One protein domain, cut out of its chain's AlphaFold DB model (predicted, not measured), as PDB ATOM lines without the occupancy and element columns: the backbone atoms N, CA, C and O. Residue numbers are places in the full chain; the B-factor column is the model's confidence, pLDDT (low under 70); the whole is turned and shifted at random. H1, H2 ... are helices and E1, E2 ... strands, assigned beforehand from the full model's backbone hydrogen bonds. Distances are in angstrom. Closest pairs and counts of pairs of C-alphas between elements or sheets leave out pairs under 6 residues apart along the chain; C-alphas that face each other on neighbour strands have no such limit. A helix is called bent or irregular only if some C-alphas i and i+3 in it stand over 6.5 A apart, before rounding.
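What this domain is: This is residues 6 to 137 of the 161 residues of the protein "Selenium-binding protein 1" of Zea mays (UniProt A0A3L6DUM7). Little of the domain is regular structure: a twisted four-stranded sheet, E1 to E4, meets a bent hairpin, E5 and E6, beside E4, with long loops around them and a short helix, H1, away from the sheet. The 132 printed residues, mostly strand in class but under half in named elements, run E1 E2 E3 E4 H1 E5 E6; E1 to E4, in that order, form a meander, each strand antiparallel to the one before. The whole is compact, radius of gyration of the C-alphas 15.9 A, spanning 48 by 44 by 27 A.

Where its parts are: E1 is residues 6 to 10, from C-alpha 6 at (-34.254, 39.318, 9.044); E2 is residues 16 to 21; E3 is residues 26 to 31; E4 is residues 39 to 45; H1 is residues 97 to 103; E5 is residues 114 to 120, 19.1 A from first to last C-alpha; E6 is residues 127 to 136, 21.6 A from first to last C-alpha, ending with C-alpha 136 at (-15.503, 38.801, 19.161).

How they stand to each other: Within hydrogen-bond range are N 9 and O 18 of E1 and E2, 3.1 A; N 19 and O 28 of E2 and E3, 2.9 A; N 29 and O 42 of E3 and E4, 2.8 A; N 119 and O 128 of hairpin E5 and E6, 2.8 A. The closest C-alphas of E4 and E6 are Gly 42 and Leu 127, 5.1 A. E6 bends by 77 degrees at residue 132. H1, not on the sheet, has 2 of 3 O i to N i+4 pairs within range.

The domain as a whole: The printed part has no cut. E4 to H1 is a long link of 51 residues. Residues 72 to 113 are under pLDDT 70.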
ATOM      1  N   THR A   6     -34.334  40.485   8.147       79.62
ATOM      2  CA  THR A   6     -34.254  39.318   9.044       79.62
ATOM      3  C   THR A   6     -34.743  39.610  10.450       79.62
ATOM      4  O   THR A   6     -35.293  38.716  11.088       79.62
ATOM      5  N   ASP A   7     -34.592  40.851  10.907       83.62
ATOM      6  CA  ASP A   7     -35.056  41.291  12.217       83.62
ATOM      7  C   ASP A   7     -35.563  42.734  12.164       83.62
ATOM      8  O   ASP A   7     -35.206  43.516  11.270       83.62
ATOM      9  N   PHE A   8     -36.412  43.067  13.132       90.31
ATOM     10  CA  PHE A   8     -36.925  44.407  13.327       90.31
ATOM     11  C   PHE A   8     -37.242  44.694  14.795       90.31
ATOM     12  O   PHE A   8     -37.669  43.826  15.552       90.31
ATOM     13  N   VAL A   9     -37.080  45.956  15.182       89.44
ATOM     14  CA  VAL A   9     -37.413  46.458  16.519       89.44
ATOM     15  C   VAL A   9     -38.146  47.782  16.383       89.44
ATOM     16  O   VAL A   9     -37.819  48.590  15.519       89.44
ATOM     17  N   ILE A  10     -39.126  48.019  17.247       91.12
ATOM     18  CA  ILE A  10     -39.784  49.320  17.394       91.12
ATOM     19  C   ILE A  10     -39.272  49.954  18.689       91.12
ATOM     20  O   ILE A  10     -39.080  49.252  19.687       91.12
ATOM     21  N   SER A  11     -38.986  51.257  18.666       89.12
ATOM     22  CA  SER A  11     -38.585  51.989  19.868       89.12
ATOM     23  C   SER A  11     -39.699  51.968  20.915       89.12
ATOM     24  O   SER A  11     -40.877  51.900  20.591       89.12
ATOM     25  N   LEU A  12     -39.336  52.055  22.195       89.88
ATOM     26  CA  LEU A  12     -40.309  51.985  23.296       89.88
ATOM     27  C   LEU A  12     -41.332  53.132  23.304       89.88
ATOM     28  O   LEU A  12     -42.357  53.027  23.968       89.88
ATOM     29  N   ASP A  13     -41.024  54.232  22.619       92.12
ATOM     30  CA  ASP A  13     -41.891  55.397  22.447       92.12
ATOM     31  C   ASP A  13     -42.688  55.372  21.128       92.12
ATOM     32  O   ASP A  13     -43.315  56.372  20.790       92.12
ATOM     33  N   ASP A  14     -42.652  54.260  20.381       95.12
ATOM     34  CA  ASP A  14     -43.341  54.042  19.101       95.12
ATOM     35  C   ASP A  14     -42.995  55.050  17.985       95.12
ATOM     36  O   ASP A  14     -43.702  55.143  16.982       95.12
ATOM     37  N   ARG A  15     -41.893  55.799  18.115       94.75
ATOM     38  CA  ARG A  15     -41.482  56.803  17.116       94.75
ATOM     39  C   ARG A  15     -40.570  56.268  16.026       94.75
ATOM     40  O   ARG A  15     -40.504  56.866  14.955       94.75
ATOM     41  N   TYR A  16     -39.871  55.160  16.266       95.81
ATOM     42  CA  TYR A  16     -38.902  54.617  15.320       95.81
ATOM     43  C   TYR A  16     -39.051  53.118  15.099       95.81
ATOM     44  O   TYR A  16     -39.275  52.347  16.029       95.81
ATOM     45  N   HIS A  17     -38.843  52.704  13.853       95.31
ATOM     46  CA  HIS A  17     -38.778  51.314  13.425       95.31
ATOM     47  C   HIS A  17     -37.397  51.023  12.839       95.31
ATOM     48  O   HIS A  17     -36.953  51.695  11.907       95.31
ATOM     49  N   TYR A  18     -36.723  50.018  13.382       93.69
ATOM     50  CA  TYR A  18     -35.392  49.594  12.973       93.69
ATOM     51  C   TYR A  18     -35.492  48.303  12.172       93.69
ATOM     52  O   TYR A  18     -36.155  47.367  12.612       93.69
ATOM     53  N   LEU A  19     -34.833  48.249  11.016       92.38
ATOM     54  CA  LEU A  19     -34.826  47.097  10.115       92.38
ATOM     55  C   LEU A  19     -33.395  46.653   9.822       92.38
ATOM     56  O   LEU A  19     -32.578  47.463   9.376       92.38
ATOM     57  N   VAL A  20     -33.126  45.360   9.991       87.38
ATOM     58  CA  VAL A  20     -31.848  44.734   9.626       87.38
ATOM     59  C   VAL A  20     -31.961  44.140   8.225       87.38
ATOM     60  O   VAL A  20     -32.736  43.209   8.019       87.38
ATOM     61  N   HIS A  21     -31.200  44.660   7.259       87.00
ATOM     62  CA  HIS A  21     -31.145  44.139   5.891       87.00
ATOM     63  C   HIS A  21     -29.914  43.254   5.731       87.00
ATOM     64  O   HIS A  21     -28.809  43.738   5.497       87.00
ATOM     65  N   TRP A  22     -30.099  41.945   5.846       77.81
ATOM     66  CA  TRP A  22     -28.989  41.008   5.934       77.81
ATOM     67  C   TRP A  22     -28.140  40.927   4.661       77.81
ATOM     68  O   TRP A  22     -26.921  40.991   4.733       77.81
ATOM     69  N   LEU A  23     -28.740  40.835   3.471       78.44
ATOM     70  CA  LEU A  23     -27.952  40.708   2.233       78.44
ATOM     71  C   LEU A  23     -27.275  42.020   1.829       78.44
ATOM     72  O   LEU A  23     -26.171  42.010   1.277       78.44
ATOM     73  N   HIS A  24     -27.950  43.146   2.065       85.88
ATOM     74  CA  HIS A  24     -27.391  44.472   1.784       85.88
ATOM     75  C   HIS A  24     -26.309  44.828   2.796       85.88
ATOM     76  O   HIS A  24     -25.258  45.324   2.402       85.88
ATOM     77  N   GLY A  25     -26.530  44.460   4.053       83.56
ATOM     78  CA  GLY A  25     -25.596  44.630   5.145       83.56
ATOM     79  C   GLY A  25     -25.712  45.959   5.870       83.56
ATOM     80  O   GLY A  25     -24.705  46.514   6.317       83.56
ATOM     81  N   ASP A  26     -26.931  46.477   5.960       89.06
ATOM     82  CA  ASP A  26     -27.229  47.749   6.590       89.06
ATOM     83  C   ASP A  26     -28.394  47.664   7.571       89.06
ATOM     84  O   ASP A  26     -29.316  46.852   7.443       89.06
ATOM     85  N   ILE A  27     -28.350  48.556   8.555       91.38
ATOM     86  CA  ILE A  27     -29.428  48.770   9.514       91.38
ATOM     87  C   ILE A  27     -30.038  50.130   9.218       91.38
ATOM     88  O   ILE A  27     -29.324  51.121   9.053       91.38
ATOM     89  N   ARG A  28     -31.366  50.166   9.136       94.88
ATOM     90  CA  ARG A  28     -32.131  51.374   8.826       94.88
ATOM     91  C   ARG A  28     -33.036  51.735   9.979       94.88
ATOM     92  O   ARG A  28     -33.750  50.875  10.480       94.88
ATOM     93  N   GLN A  29     -33.042  53.009  10.328       96.25
ATOM     94  CA  GLN A  29     -33.974  53.632  11.252       96.25
ATOM     95  C   GLN A  29     -34.993  54.423  10.439       96.25
ATOM     96  O   GLN A  29     -34.635  55.341   9.699       96.25
ATOM     97  N   TYR A  30     -36.264  54.089  10.599       97.31
ATOM     98  CA  TYR A  30     -37.381  54.825  10.029       97.31
ATOM     99  C   TYR A  30     -38.107  55.572  11.138       97.31
ATOM    100  O   TYR A  30     -38.468  54.951  12.133       97.31
ATOM    101  N   ASN A  31     -38.342  56.873  10.972       97.12
ATOM    102  CA  ASN A  31     -39.320  57.577  11.800       97.12
ATOM    103  C   ASN A  31     -40.721  57.115  11.367       97.12
ATOM    104  O   ASN A  31     -41.018  57.049  10.171       97.12
ATOM    105  N   ILE A  32     -41.539  56.751  12.350       97.75
ATOM    106  CA  ILE A  32     -42.896  56.221  12.200       97.75
ATOM    107  C   ILE A  32     -43.922  56.992  13.049       97.75
ATOM    108  O   ILE A  32     -44.983  56.455  13.346       97.75
ATOM    109  N   GLU A  33     -43.643  58.250  13.413       95.81
ATOM    110  CA  GLU A  33     -44.606  59.110  14.126       95.81
ATOM    111  C   GLU A  33     -45.923  59.275  13.344       95.81
ATOM    112  O   GLU A  33     -47.001  59.329  13.939       95.81
ATOM    113  N   ASP A  34     -45.845  59.296  12.007       97.25
ATOM    114  CA  ASP A  34     -46.968  59.010  11.108       97.25
ATOM    115  C   ASP A  34     -46.762  57.617  10.475       97.25
ATOM    116  O   ASP A  34     -46.048  57.496   9.473       97.25
ATOM    117  N   PRO A  35     -47.392  56.548  11.006       95.88
ATOM    118  CA  PRO A  35     -47.217  55.189  10.492       95.88
ATOM    119  C   PRO A  35     -47.650  55.009   9.033       95.88
ATOM    120  O   PRO A  35     -47.236  54.049   8.382       95.88
ATOM    121  N   ALA A  36     -48.489  55.906   8.499       97.44
ATOM    122  CA  ALA A  36     -48.896  55.868   7.097       97.44
ATOM    123  C   ALA A  36     -47.828  56.455   6.158       97.44
ATOM    124  O   ALA A  36     -47.909  56.257   4.942       97.44
ATOM    125  N   LYS A  37     -46.846  57.187   6.700       97.19
ATOM    126  CA  LYS A  37     -45.796  57.884   5.948       97.19
ATOM    127  C   LYS A  37     -44.427  57.758   6.633       97.19
ATOM    128  O   LYS A  37     -43.826  58.774   6.986       97.19
ATOM    129  N   PRO A  38     -43.904  56.529   6.791       97.00
ATOM    130  CA  PRO A  38     -42.577  56.333   7.354       97.00
ATOM    131  C   PRO A  38     -41.506  56.970   6.463       97.00
ATOM    132  O   PRO A  38     -41.577  56.876   5.234       97.00
ATOM    133  N   PHE A  39     -40.478  57.567   7.066       97.06
ATOM    134  CA  PHE A  39     -39.327  58.096   6.330       97.06
ATOM    135  C   PHE A  39     -38.005  57.633   6.940       97.06
ATOM    136  O   PHE A  39     -37.913  57.385   8.141       97.06
ATOM    137  N   LEU A  40     -36.984  57.476   6.093       97.25
ATOM    138  CA  LEU A  40     -35.653  57.043   6.513       97.25
ATOM    139  C   LEU A  40     -34.982  58.170   7.310       97.25
ATOM    140  O   LEU A  40     -34.710  59.233   6.759       97.25
ATOM    141  N   ALA A  41     -34.730  57.922   8.593       96.62
ATOM    142  CA  ALA A  41     -34.128  58.873   9.525       96.62
ATOM    143  C   ALA A  41     -32.640  58.581   9.784       96.62
ATOM    144  O   ALA A  41     -31.874  59.485  10.098       96.62
ATOM    145  N   GLY A  42     -32.209  57.329   9.611       95.31
ATOM    146  CA  GLY A  42     -30.815  56.934   9.788       95.31
ATOM    147  C   GLY A  42     -30.495  55.624   9.078       95.31
ATOM    148  O   GLY A  42     -31.363  54.769   8.895       95.31
ATOM    149  N   GLN A  43     -29.239  55.462   8.672       94.31
ATOM    150  CA  GLN A  43     -28.739  54.241   8.050       94.31
ATOM    151  C   GLN A  43     -27.276  54.043   8.420       94.31
ATOM    152  O   GLN A  43     -26.495  54.994   8.397       94.31
ATOM    153  N   VAL A  44     -26.896  52.802   8.708       89.31
ATOM    154  CA  VAL A  44     -25.502  52.444   8.949       89.31
ATOM    155  C   VAL A  44     -25.141  51.166   8.204       89.31
ATOM    156  O   VAL A  44     -25.892  50.192   8.220       89.31
ATOM    157  N   TRP A  45     -23.996  51.200   7.521       87.75
ATOM    158  CA  TRP A  45     -23.451  50.080   6.757       87.75
ATOM    159  C   TRP A  45     -22.457  49.329   7.588       87.75
ATOM    160  O   TRP A  45     -21.548  49.921   8.173       87.75
ATOM    161  N   VAL A  46     -22.623  48.024   7.608       79.62
ATOM    162  CA  VAL A  46     -21.963  47.244   8.622       79.62
ATOM    163  C   VAL A  46     -21.517  45.851   8.161       79.62
ATOM    164  O   VAL A  46     -20.962  45.072   8.927       79.62
ATOM    165  N   GLY A  47     -21.675  45.546   6.878       78.75
ATOM    166  CA  GLY A  47     -21.197  44.313   6.262       78.75
ATOM    167  C   GLY A  47     -21.912  44.099   4.938       78.75
ATOM    168  O   GLY A  47     -22.126  45.049   4.188       78.75
ATOM    169  N   GLY A  48     -22.333  42.868   4.661       77.56
ATOM    170  CA  GLY A  48     -23.161  42.567   3.496       77.56
ATOM    171  C   GLY A  48     -22.369  42.144   2.286       77.56
ATOM    172  O   GLY A  48     -21.136  42.152   2.249       77.56
ATOM    173  N   LEU A  49     -23.125  41.774   1.261       79.62
ATOM    174  CA  LEU A  49     -22.562  41.441  -0.038       79.62
ATOM    175  C   LEU A  49     -22.174  42.701  -0.826       79.62
ATOM    176  O   LEU A  49     -21.320  42.616  -1.700       79.62
ATOM    177  N   LEU A  50     -22.758  43.861  -0.493       82.56
ATOM    178  CA  LEU A  50     -22.538  45.153  -1.167       82.56
ATOM    179  C   LEU A  50     -21.304  45.926  -0.664       82.56
ATOM    180  O   LEU A  50     -21.093  47.083  -1.038       82.56
ATOM    181  N   GLN A  51     -20.502  45.314   0.208       79.38
ATOM    182  CA  GLN A  51     -19.303  45.940   0.748       79.38
ATOM    183  C   GLN A  51     -18.186  46.035  -0.294       79.38
ATOM    184  O   GLN A  51     -18.011  45.159  -1.145       79.38
ATOM    185  N   LYS A  52     -17.372  47.082  -0.174       78.31
ATOM    186  CA  LYS A  52     -16.237  47.325  -1.059       78.31
ATOM    187  C   LYS A  52     -15.259  46.146  -1.073       78.31
ATOM    188  O   LYS A  52     -14.801  45.698  -0.024       78.31
ATOM    189  N   GLY A  53     -14.910  45.679  -2.271       78.38
ATOM    190  CA  GLY A  53     -14.037  44.515  -2.469       78.38
ATOM    191  C   GLY A  53     -14.765  43.166  -2.473       78.38
ATOM    192  O   GLY A  53     -14.102  42.135  -2.571       78.38
ATOM    193  N   GLY A  54     -16.098  43.163  -2.370       74.44
ATOM    194  CA  GLY A  54     -16.936  42.005  -2.683       74.44
ATOM    195  C   GLY A  54     -17.278  41.905  -4.175       74.44
ATOM    196  O   GLY A  54     -17.040  42.837  -4.941       74.44
ATOM    197  N   ASP A  55     -17.889  40.787  -4.570       81.75
ATOM    198  CA  ASP A  55     -18.272  40.503  -5.965       81.75
ATOM    199  C   ASP A  55     -19.614  41.136  -6.381       81.75
ATOM    200  O   ASP A  55     -20.033  41.009  -7.532       81.75
ATOM    201  N   VAL A  56     -20.328  41.776  -5.447       83.06
ATOM    202  CA  VAL A  56     -21.663  42.339  -5.689       83.06
ATOM    203  C   VAL A  56     -21.622  43.862  -5.620       83.06
ATOM    204  O   VAL A  56     -21.119  44.442  -4.660       83.06
ATOM    205  N   VAL A  57     -22.202  44.503  -6.630       87.88
ATOM    206  CA  VAL A  57     -22.373  45.958  -6.741       87.88
ATOM    207  C   VAL A  57     -23.861  46.292  -6.834       87.88
ATOM    208  O   VAL A  57     -24.664  45.458  -7.271       87.88
ATOM    209  N   TYR A  58     -24.249  47.498  -6.428       85.81
ATOM    210  CA  TYR A  58     -25.558  48.046  -6.788       85.81
ATOM    211  C   TYR A  58     -25.390  49.062  -7.915       85.81
ATOM    212  O   TYR A  58     -24.350  49.703  -8.031       85.81
ATOM    213  N   VAL A  59     -26.419  49.171  -8.754       88.38
ATOM    214  CA  VAL A  59     -26.453  50.101  -9.882       88.38
ATOM    215  C   VAL A  59     -27.420  51.221  -9.529       88.38
ATOM    216  O   VAL A  59     -28.576  50.943  -9.203       88.38
ATOM    217  N   THR A  60     -26.940  52.461  -9.541       87.06
ATOM    218  CA  THR A  60     -27.759  53.654  -9.297       87.06
ATOM    219  C   THR A  60     -28.656  53.967 -10.495       87.06
ATOM    220  O   THR A  60     -28.473  53.419 -11.583       87.06
ATOM    221  N   ASP A  61     -29.617  54.877 -10.323       88.56
ATOM    222  CA  ASP A  61     -30.490  55.329 -11.420       88.56
ATOM    223  C   ASP A  61     -29.685  55.937 -12.586       88.56
ATOM    224  O   ASP A  61     -30.043  55.777 -13.753       88.56
ATOM    225  N   ASP A  62     -28.531  56.534 -12.275       92.44
ATOM    226  CA  ASP A  62     -27.566  57.064 -13.244       92.44
ATOM    227  C   ASP A  62     -26.667  55.975 -13.866       92.44
ATOM    228  O   ASP A  62     -25.682  56.279 -14.541       92.44
ATOM    229  N   SER A  63     -27.000  54.696 -13.664       89.06
ATOM    230  CA  SER A  63     -26.272  53.526 -14.173       89.06
ATOM    231  C   SER A  63     -24.824  53.409 -13.678       89.06
ATOM    232  O   SER A  63     -23.984  52.820 -14.361       89.06
ATOM    233  N   GLN A  64     -24.516  53.957 -12.498       90.12
ATOM    234  CA  GLN A  64     -23.197  53.817 -11.880       90.12
ATOM    235  C   GLN A  64     -23.168  52.616 -10.941       90.12
ATOM    236  O   GLN A  64     -24.101  52.406 -10.168       90.12
ATOM    237  N   GLU A  65     -22.092  51.835 -11.014       90.50
ATOM    238  CA  GLU A  65     -21.837  50.738 -10.083       90.50
ATOM    239  C   GLU A  65     -21.164  51.267  -8.818       90.50
ATOM    240  O   GLU A  65     -20.120  51.920  -8.877       90.50
ATOM    241  N   GLU A  66     -21.743  50.948  -7.666       88.88
ATOM    242  CA  GLU A  66     -21.258  51.408  -6.374       88.88
ATOM    243  C   GLU A  66     -21.222  50.273  -5.336       88.88
ATOM    244  O   GLU A  66     -21.895  49.240  -5.444       88.88
ATOM    245  N   GLN A  67     -20.386  50.478  -4.316       86.75
ATOM    246  CA  GLN A  67     -20.226  49.633  -3.132       86.75
ATOM    247  C   GLN A  67     -19.970  50.526  -1.919       86.75
ATOM    248  O   GLN A  67     -19.367  51.597  -2.041       86.75
ATOM    249  N   TYR A  68     -20.353  50.060  -0.734       81.56
ATOM    250  CA  TYR A  68     -20.196  50.834   0.497       81.56
ATOM    251  C   TYR A  68     -18.911  50.482   1.245       81.56
ATOM    252  O   TYR A  68     -18.447  49.339   1.241       81.56
ATOM    253  N   ASN A  69     -18.338  51.475   1.927       79.12
ATOM    254  CA  ASN A  69     -17.277  51.222   2.896       79.12
ATOM    255  C   ASN A  69     -17.913  50.792   4.218       79.12
ATOM    256  O   ASN A  69     -18.712  51.532   4.789       79.12
ATOM    257  N   VAL A  70     -17.508  49.630   4.719       72.94
ATOM    258  CA  VAL A  70     -17.858  49.182   6.067       72.94
ATOM    259  C   VAL A  70     -16.828  49.766   7.040       72.94
ATOM    260  O   VAL A  70     -15.623  49.591   6.809       72.94
ATOM    261  N   PRO A  71     -17.247  50.496   8.090       70.19
ATOM    262  CA  PRO A  71     -16.312  51.073   9.046       70.19
ATOM    263  C   PRO A  71     -15.479  49.997   9.748       70.19
ATOM    264  O   PRO A  71     -15.973  48.933  10.109       70.19
ATOM    265  N   GLN A  72     -14.197  50.291   9.957       66.62
ATOM    266  CA  GLN A  72     -13.302  49.422  10.716       66.62
ATOM    267  C   GLN A  72     -13.498  49.691  12.208       66.62
ATOM    268  O   GLN A  72     -13.264  50.810  12.671       66.62
ATOM    269  N   VAL A  73     -13.905  48.670  12.957       62.88
ATOM    270  CA  VAL A  73     -14.102  48.762  14.407       62.88
ATOM    271  C   VAL A  73     -12.860  48.227  15.112       62.88
ATOM    272  O   VAL A  73     -12.304  47.196  14.730       62.88
ATOM    273  N   LYS A  74     -12.368  48.952  16.123       54.00
ATOM    274  CA  LYS A  74     -11.211  48.501  16.900       54.00
ATOM    275  C   LYS A  74     -11.665  47.457  17.912       54.00
ATOM    276  O   LYS A  74     -12.547  47.720  18.720       54.00
ATOM    277  N   ARG A  75     -11.009  46.297  17.903       47.59
ATOM    278  CA  ARG A  75     -11.211  45.250  18.907       47.59
ATOM    279  C   ARG A  75     -10.861  45.779  20.300       47.59
ATOM    280  O   ARG A  75      -9.737  46.239  20.506       47.59
ATOM    281  N   TRP A  76     -11.798  45.677  21.239       36.75
ATOM    282  CA  TRP A  76     -11.567  45.962  22.655       36.75
ATOM    283  C   TRP A  76     -11.572  44.652  23.458       36.75
ATOM    284  O   TRP A  76     -12.328  43.735  23.155       36.75
ATOM    285  N   THR A  77     -10.702  44.535  24.460       36.19
ATOM    286  CA  THR A  77     -10.696  43.432  25.438       36.19
ATOM    287  C   THR A  77     -11.065  44.050  26.780       36.19
ATOM    288  O   THR A  77     -10.360  44.950  27.228       36.19
ATOM    289  N   ALA A  78     -12.210  43.650  27.335       34.06
ATOM    290  CA  ALA A  78     -12.935  44.383  28.373       34.06
ATOM    291  C   ALA A  78     -12.201  44.536  29.719       34.06
ATOM    292  O   ALA A  78     -11.530  43.606  30.150       34.06
ATOM    293  N   ASP A  79     -12.444  45.678  30.376       28.94
ATOM    294  CA  ASP A  79     -12.917  45.792  31.764       28.94
ATOM    295  C   ASP A  79     -13.959  46.951  31.827       28.94
ATOM    296  O   ASP A  79     -13.698  48.047  31.333       28.94
ATOM    297  N   ASP A  80     -15.139  46.664  32.400       25.59
ATOM    298  CA  ASP A  80     -16.270  47.528  32.832       25.59
ATOM    299  C   ASP A  80     -17.237  48.262  31.835       25.59
ATOM    300  O   ASP A  80     -16.980  49.347  31.326       25.59
ATOM    301  N   SER A  81     -18.480  47.730  31.767       26.70
ATOM    302  CA  SER A  81     -19.829  48.340  31.532       26.70
ATOM    303  C   SER A  81     -20.342  48.884  30.156       26.70
ATOM    304  O   SER A  81     -19.920  49.931  29.692       26.70
ATOM    305  N   VAL A  82     -21.365  48.166  29.623       29.45
ATOM    306  CA  VAL A  82     -22.661  48.462  28.904       29.45
ATOM    307  C   VAL A  82     -22.847  49.656  27.928       29.45
ATOM    308  O   VAL A  82     -22.724  50.784  28.378       29.45
ATOM    309  N   GLU A  83     -23.400  49.408  26.708       33.00
ATOM    310  CA  GLU A  83     -24.482  50.179  26.008       33.00
ATOM    311  C   GLU A  83     -24.985  49.505  24.684       33.00
ATOM    312  O   GLU A  83     -24.420  48.512  24.236       33.00
ATOM    313  N   LEU A  84     -26.137  49.936  24.128       27.92
ATOM    314  CA  LEU A  84     -26.996  49.200  23.162       27.92
ATOM    315  C   LEU A  84     -26.547  49.226  21.691       27.92
ATOM    316  O   LEU A  84     -26.360  50.283  21.106       27.92
ATOM    317  N   GLY A  85     -26.533  48.063  21.041       31.28
ATOM    318  CA  GLY A  85     -26.629  47.946  19.590       31.28
ATOM    319  C   GLY A  85     -26.430  46.516  19.139       31.28
ATOM    320  O   GLY A  85     -25.753  45.730  19.796       31.28
ATOM    321  N   TRP A  86     -27.117  46.169  18.065       33.94
ATOM    322  CA  TRP A  86     -27.167  44.825  17.537       33.94
ATOM    323  C   TRP A  86     -26.570  44.821  16.166       33.94
ATOM    324  O   TRP A  86     -27.120  45.436  15.253       33.94
ATOM    325  N   GLN A  87     -25.509  44.046  16.031       37.84
ATOM    326  CA  GLN A  87     -25.157  43.504  14.753       37.84
ATOM    327  C   GLN A  87     -24.275  42.268  14.900       37.84
ATOM    328  O   GLN A  87     -23.216  42.323  15.521       37.84
ATOM    329  N   GLU A  88     -24.729  41.218  14.222       41.31
ATOM    330  CA  GLU A  88     -23.947  40.098  13.713       41.31
ATOM    331  C   GLU A  88     -23.109  40.580  12.514       41.31
ATOM    332  O   GLU A  88     -23.649  41.149  11.559       41.31
ATOM    333  N   ASP A  89     -21.789  40.393  12.539       35.50
ATOM    334  CA  ASP A  89     -20.973  40.538  11.330       35.50
ATOM    335  C   ASP A  89     -21.673  39.780  10.196       35.50
ATOM    336  O   ASP A  89     -22.007  38.615  10.356       35.50
ATOM    337  N   ILE A  90     -21.981  40.417   9.068       41.97
ATOM    338  CA  ILE A  90     -22.928  39.875   8.066       41.97
ATOM    339  C   ILE A  90     -22.349  38.682   7.272       41.97
ATOM    340  O   ILE A  90     -22.918  38.176   6.306       41.97
ATOM    341  N   ARG A  91     -21.205  38.173   7.716       33.59
ATOM    342  CA  ARG A  91     -20.685  36.860   7.348       33.59
ATOM    343  C   ARG A  91     -21.062  35.753   8.351       33.59
ATOM    344  O   ARG A  91     -20.721  34.597   8.136       33.59
ATOM    345  N   ASP A  92     -21.759  36.087   9.427       39.75
ATOM    346  CA  ASP A  92     -21.893  35.281  10.635       39.75
ATOM    347  C   ASP A  92     -23.323  35.338  11.197       39.75
ATOM    348  O   ASP A  92     -23.592  35.910  12.246       39.75
ATOM    349  N   ASN A  93     -24.278  34.738  10.481       42.53
ATOM    350  CA  ASN A  93     -25.678  34.691  10.915       42.53
ATOM    351  C   ASN A  93     -26.113  33.274  11.228       42.53
ATOM    352  O   ASN A  93     -26.178  32.455  10.335       42.53
ATOM    353  N   SER A  94     -26.581  32.943  12.423       38.91
ATOM    354  CA  SER A  94     -27.200  31.622  12.661       38.91
ATOM    355  C   SER A  94     -28.632  31.490  12.090       38.91
ATOM    356  O   SER A  94     -29.502  30.857  12.689       38.91
ATOM    357  N   LEU A  95     -28.897  32.029  10.892       47.47
ATOM    358  CA  LEU A  95     -30.166  31.905  10.162       47.47
ATOM    359  C   LEU A  95     -30.359  30.476   9.632       47.47
ATOM    360  O   LEU A  95     -30.381  30.262   8.434       47.47
ATOM    361  N   LEU A  96     -30.499  29.485  10.517       44.66
ATOM    362  CA  LEU A  96     -30.371  28.053  10.215       44.66
ATOM    363  C   LEU A  96     -28.997  27.745   9.589       44.66
ATOM    364  O   LEU A  96     -28.670  28.209   8.503       44.66
ATOM    365  N   SER A  97     -28.205  26.877  10.217       50.38
ATOM    366  CA  SER A  97     -26.847  26.502   9.766       50.38
ATOM    367  C   SER A  97     -26.693  26.246   8.252       50.38
ATOM    368  O   SER A  97     -25.659  26.558   7.671       50.38
ATOM    369  N   ARG A  98     -27.748  25.761   7.586       43.69
ATOM    370  CA  ARG A  98     -27.793  25.506   6.136       43.69
ATOM    371  C   ARG A  98     -27.806  26.739   5.231       43.69
ATOM    372  O   ARG A  98     -27.384  26.629   4.084       43.69
ATOM    373  N   TRP A  99     -28.320  27.885   5.675       48.50
ATOM    374  CA  TRP A  99     -28.250  29.104   4.859       48.50
ATOM    375  C   TRP A  99     -26.841  29.696   4.885       48.50
ATOM    376  O   TRP A  99     -26.377  30.169   3.846       48.50
ATOM    377  N   ASN A 100     -26.118  29.560   6.001       48.66
ATOM    378  CA  ASN A 100     -24.706  29.943   6.065       48.66
ATOM    379  C   ASN A 100     -23.872  29.168   5.067       48.66
ATOM    380  O   ASN A 100     -23.201  29.784   4.256       48.66
ATOM    381  N   GLU A 101     -23.996  27.844   5.020       53.25
ATOM    382  CA  GLU A 101     -23.275  27.023   4.036       53.25
ATOM    383  C   GLU A 101     -23.496  27.488   2.582       53.25
ATOM    384  O   GLU A 101     -22.656  27.257   1.713       53.25
ATOM    385  N   ARG A 102     -24.631  28.141   2.285       54.62
ATOM    386  CA  ARG A 102     -24.996  28.548   0.924       54.62
ATOM    387  C   ARG A 102     -24.562  29.962   0.537       54.62
ATOM    388  O   ARG A 102     -24.319  30.186  -0.654       54.62
ATOM    389  N   PHE A 103     -24.526  30.891   1.493       50.50
ATOM    390  CA  PHE A 103     -24.287  32.327   1.264       50.50
ATOM    391  C   PHE A 103     -23.028  32.861   1.958       50.50
ATOM    392  O   PHE A 103     -22.596  33.974   1.672       50.50
ATOM    393  N   SER A 104     -22.438  32.063   2.841       50.47
ATOM    394  CA  SER A 104     -21.235  32.345   3.616       50.47
ATOM    395  C   SER A 104     -20.172  31.298   3.242       50.47
ATOM    396  O   SER A 104     -20.466  30.112   3.129       50.47
ATOM    397  N   SER A 105     -18.939  31.722   2.956       46.94
ATOM    398  CA  SER A 105     -17.828  30.814   2.636       46.94
ATOM    399  C   SER A 105     -17.475  29.869   3.802       46.94
ATOM    400  O   SER A 105     -17.657  30.217   4.967       46.94
ATOM    401  N   ASP A 106     -16.870  28.710   3.492       44.47
ATOM    402  CA  ASP A 106     -16.364  27.668   4.426       44.47
ATOM    403  C   ASP A 106     -15.462  28.174   5.581       44.47
ATOM    404  O   ASP A 106     -15.107  27.432   6.500       44.47
ATOM    405  N   ASP A 107     -15.042  29.433   5.518       49.50
ATOM    406  CA  ASP A 107     -14.147  30.093   6.464       49.50
ATOM    407  C   ASP A 107     -14.892  30.686   7.678       49.50
ATOM    408  O   ASP A 107     -14.265  31.087   8.651       49.50
ATOM    409  N   LEU A 108     -16.229  30.742   7.644       49.97
ATOM    410  CA  LEU A 108     -17.029  31.543   8.582       49.97
ATOM    411  C   LEU A 108     -17.461  30.776   9.829       49.97
ATOM    412  O   LEU A 108     -17.312  31.279  10.936       49.97
ATOM    413  N   VAL A 109     -17.775  29.486   9.686       49.66
ATOM    414  CA  VAL A 109     -17.941  28.569  10.835       49.66
ATOM    415  C   VAL A 109     -16.662  28.490  11.688       49.66
ATOM    416  O   VAL A 109     -16.711  28.154  12.866       49.66
ATOM    417  N   LYS A 110     -15.501  28.808  11.102       53.41
ATOM    418  CA  LYS A 110     -14.199  28.794  11.783       53.41
ATOM    419  C   LYS A 110     -13.849  30.115  12.465       53.41
ATOM    420  O   LYS A 110     -12.892  30.126  13.235       53.41
ATOM    421  N   LYS A 111     -14.555  31.206  12.151       57.66
ATOM    422  CA  LYS A 111     -14.208  32.565  12.587       57.66
ATOM    423  C   LYS A 111     -15.113  33.107  13.686       57.66
ATOM    424  O   LYS A 111     -14.576  33.836  14.500       57.66
ATOM    425  N   GLY A 112     -16.377  32.681  13.769       60.38
ATOM    426  CA  GLY A 112     -17.315  33.094  14.824       60.38
ATOM    427  C   GLY A 112     -17.785  34.542  14.695       60.38
ATOM    428  O   GLY A 112     -17.157  35.352  14.014       60.38
ATOM    429  N   SER A 113     -18.915  34.855  15.337       67.69
ATOM    430  CA  SER A 113     -19.602  36.126  15.108       67.69
ATOM    431  C   SER A 113     -19.047  37.271  15.946       67.69
ATOM    432  O   SER A 113     -18.268  37.092  16.883       67.69
ATOM    433  N   HIS A 114     -19.487  38.482  15.618       74.00
ATOM    434  CA  HIS A 114     -19.139  39.688  16.355       74.00
ATOM    435  C   HIS A 114     -20.396  40.373  16.887       74.00
ATOM    436  O   HIS A 114     -21.483  40.181  16.343       74.00
ATOM    437  N   MET A 115     -20.231  41.182  17.933       79.31
ATOM    438  CA  MET A 115     -21.240  42.123  18.419       79.31
ATOM    439  C   MET A 115     -20.729  43.548  18.255       79.31
ATOM    440  O   MET A 115     -19.633  43.881  18.716       79.31
ATOM    441  N   LEU A 116     -21.562  44.392  17.650       78.12
ATOM    442  CA  LEU A 116     -21.323  45.823  17.502       78.12
ATOM    443  C   LEU A 116     -22.410  46.623  18.199       78.12
ATOM    444  O   LEU A 116     -23.584  46.276  18.117       78.12
ATOM    445  N   GLN A 117     -22.008  47.729  18.814       82.50
ATOM    446  CA  GLN A 117     -22.925  48.708  19.377       82.50
ATOM    447  C   GLN A 117     -23.211  49.811  18.345       82.50
ATOM    448  O   GLN A 117     -22.322  50.236  17.602       82.50
ATOM    449  N   ILE A 118     -24.459  50.277  18.304       86.38
ATOM    450  CA  ILE A 118     -24.954  51.291  17.379       86.38
ATOM    451  C   ILE A 118     -25.622  52.360  18.223       86.38
ATOM    452  O   ILE A 118     -26.665  52.123  18.827       86.38
ATOM    453  N   ASP A 119     -25.019  53.538  18.231       88.56
ATOM    454  CA  ASP A 119     -25.566  54.705  18.890       88.56
ATOM    455  C   ASP A 119     -26.731  55.242  18.054       88.56
ATOM    456  O   ASP A 119     -26.638  55.388  16.829       88.56
ATOM    457  N   VAL A 120     -27.843  55.513  18.734       90.44
ATOM    458  CA  VAL A 120     -29.105  55.918  18.116       90.44
ATOM    459  C   VAL A 120     -29.488  57.306  18.610       90.44
ATOM    460  O   VAL A 120     -29.737  57.497  19.801       90.44
ATOM    461  N   ASP A 121     -29.604  58.263  17.690       89.69
ATOM    462  CA  ASP A 121     -30.247  59.543  17.978       89.69
ATOM    463  C   ASP A 121     -31.765  59.359  17.873       89.69
ATOM    464  O   ASP A 121     -32.324  59.069  16.812       89.69
ATOM    465  N   THR A 122     -32.437  59.472  19.015       83.06
ATOM    466  CA  THR A 122     -33.894  59.338  19.122       83.06
ATOM    467  C   THR A 122     -34.609  60.686  19.113       83.06
ATOM    468  O   THR A 122     -35.833  60.714  19.159       83.06
ATOM    469  N   GLN A 123     -33.897  61.812  19.106       88.62
ATOM    470  CA  GLN A 123     -34.517  63.134  19.019       88.62
ATOM    471  C   GLN A 123     -34.657  63.549  17.560       88.62
ATOM    472  O   GLN A 123     -35.765  63.831  17.111       88.62
ATOM    473  N   GLU A 124     -33.554  63.509  16.816       89.56
ATOM    474  CA  GLU A 124     -33.505  63.961  15.423       89.56
ATOM    475  C   GLU A 124     -33.466  62.793  14.426       89.56
ATOM    476  O   GLU A 124     -33.687  62.973  13.228       89.56
ATOM    477  N   GLY A 125     -33.246  61.568  14.911       87.38
ATOM    478  CA  GLY A 125     -32.898  60.439  14.057       87.38
ATOM    479  C   GLY A 125     -31.407  60.430  13.720       87.38
ATOM    480  O   GLY A 125     -30.732  61.456  13.705       87.38
ATOM    481  N   GLY A 126     -30.876  59.244  13.461       91.12
ATOM    482  CA  GLY A 126     -29.469  59.033  13.173       91.12
ATOM    483  C   GLY A 126     -28.965  57.738  13.794       91.12
ATOM    484  O   GLY A 126     -29.320  57.381  14.916       91.12
ATOM    485  N   LEU A 127     -28.105  57.050  13.045       91.44
ATOM    486  CA  LEU A 127     -27.407  55.849  13.486       91.44
ATOM    487  C   LEU A 127     -25.904  56.057  13.316       91.44
ATOM    488  O   LEU A 127     -25.460  56.521  12.264       91.44
ATOM    489  N   ALA A 128     -25.123  55.665  14.315       89.06
ATOM    490  CA  ALA A 128     -23.667  55.652  14.239       89.06
ATOM    491  C   ALA A 128     -23.111  54.376  14.873       89.06
ATOM    492  O   ALA A 128     -23.610  53.916  15.891       89.06
ATOM    493  N   ILE A 129     -22.061  53.794  14.291       84.19
ATOM    494  CA  ILE A 129     -21.369  52.672  14.939       84.19
ATOM    495  C   ILE A 129     -20.546  53.221  16.098       84.19
ATOM    496  O   ILE A 129     -19.685  54.083  15.888       84.19
ATOM    497  N   ASN A 130     -20.722  52.655  17.288       84.69
ATOM    498  CA  ASN A 130     -19.799  52.899  18.381       84.69
ATOM    499  C   ASN A 130     -18.501  52.123  18.121       84.69
ATOM    500  O   ASN A 130     -18.362  50.942  18.433       84.69
ATOM    501  N   THR A 131     -17.516  52.813  17.551       79.81
ATOM    502  CA  THR A 131     -16.215  52.218  17.197       79.81
ATOM    503  C   THR A 131     -15.346  51.811  18.394       79.81
ATOM    504  O   THR A 131     -14.277  51.229  18.191       79.81
ATOM    505  N   SER A 132     -15.787  52.114  19.621       79.25
ATOM    506  CA  SER A 132     -15.108  51.744  20.868       79.25
ATOM    507  C   SER A 132     -15.650  50.451  21.484       79.25
ATOM    508  O   SER A 132     -15.033  49.936  22.414       79.25
ATOM    509  N   PHE A 133     -16.766  49.917  20.978       78.44
ATOM    510  CA  PHE A 133     -17.376  48.684  21.466       78.44
ATOM    511  C   PHE A 133     -17.338  47.595  20.389       78.44
ATOM    512  O   PHE A 133     -17.869  47.760  19.291       78.44
ATOM    513  N   PHE A 134     -16.717  46.464  20.720       78.62
ATOM    514  CA  PHE A 134     -16.598  45.308  19.839       78.62
ATOM    515  C   PHE A 134     -16.405  44.046  20.667       78.62
ATOM    516  O   PHE A 134     -15.442  43.966  21.433       78.62
ATOM    517  N   VAL A 135     -17.272  43.056  20.481       78.06
ATOM    518  CA  VAL A 135     -17.097  41.720  21.068       78.06
ATOM    519  C   VAL A 135     -16.870  40.719  19.946       78.06
ATOM    520  O   VAL A 135     -17.589  40.742  18.951       78.06
ATOM    521  N   ASP A 136     -15.869  39.857  20.110       76.25
ATOM    522  CA  ASP A 136     -15.503  38.801  19.161       76.25
ATOM    523  C   ASP A 136     -15.767  37.427  19.781       76.25
ATOM    524  O   ASP A 136     -15.052  37.008  20.695       76.25
ATOM    525  N   PHE A 137     -16.782  36.730  19.267       74.31
ATOM    526  CA  PHE A 137     -17.160  35.382  19.691       74.31
ATOM    527  C   PHE A 137     -16.372  34.280  18.970       74.31
ATOM    528  O   PHE A 137     -16.531  33.097  19.271       74.31
TER     529      PHE A 137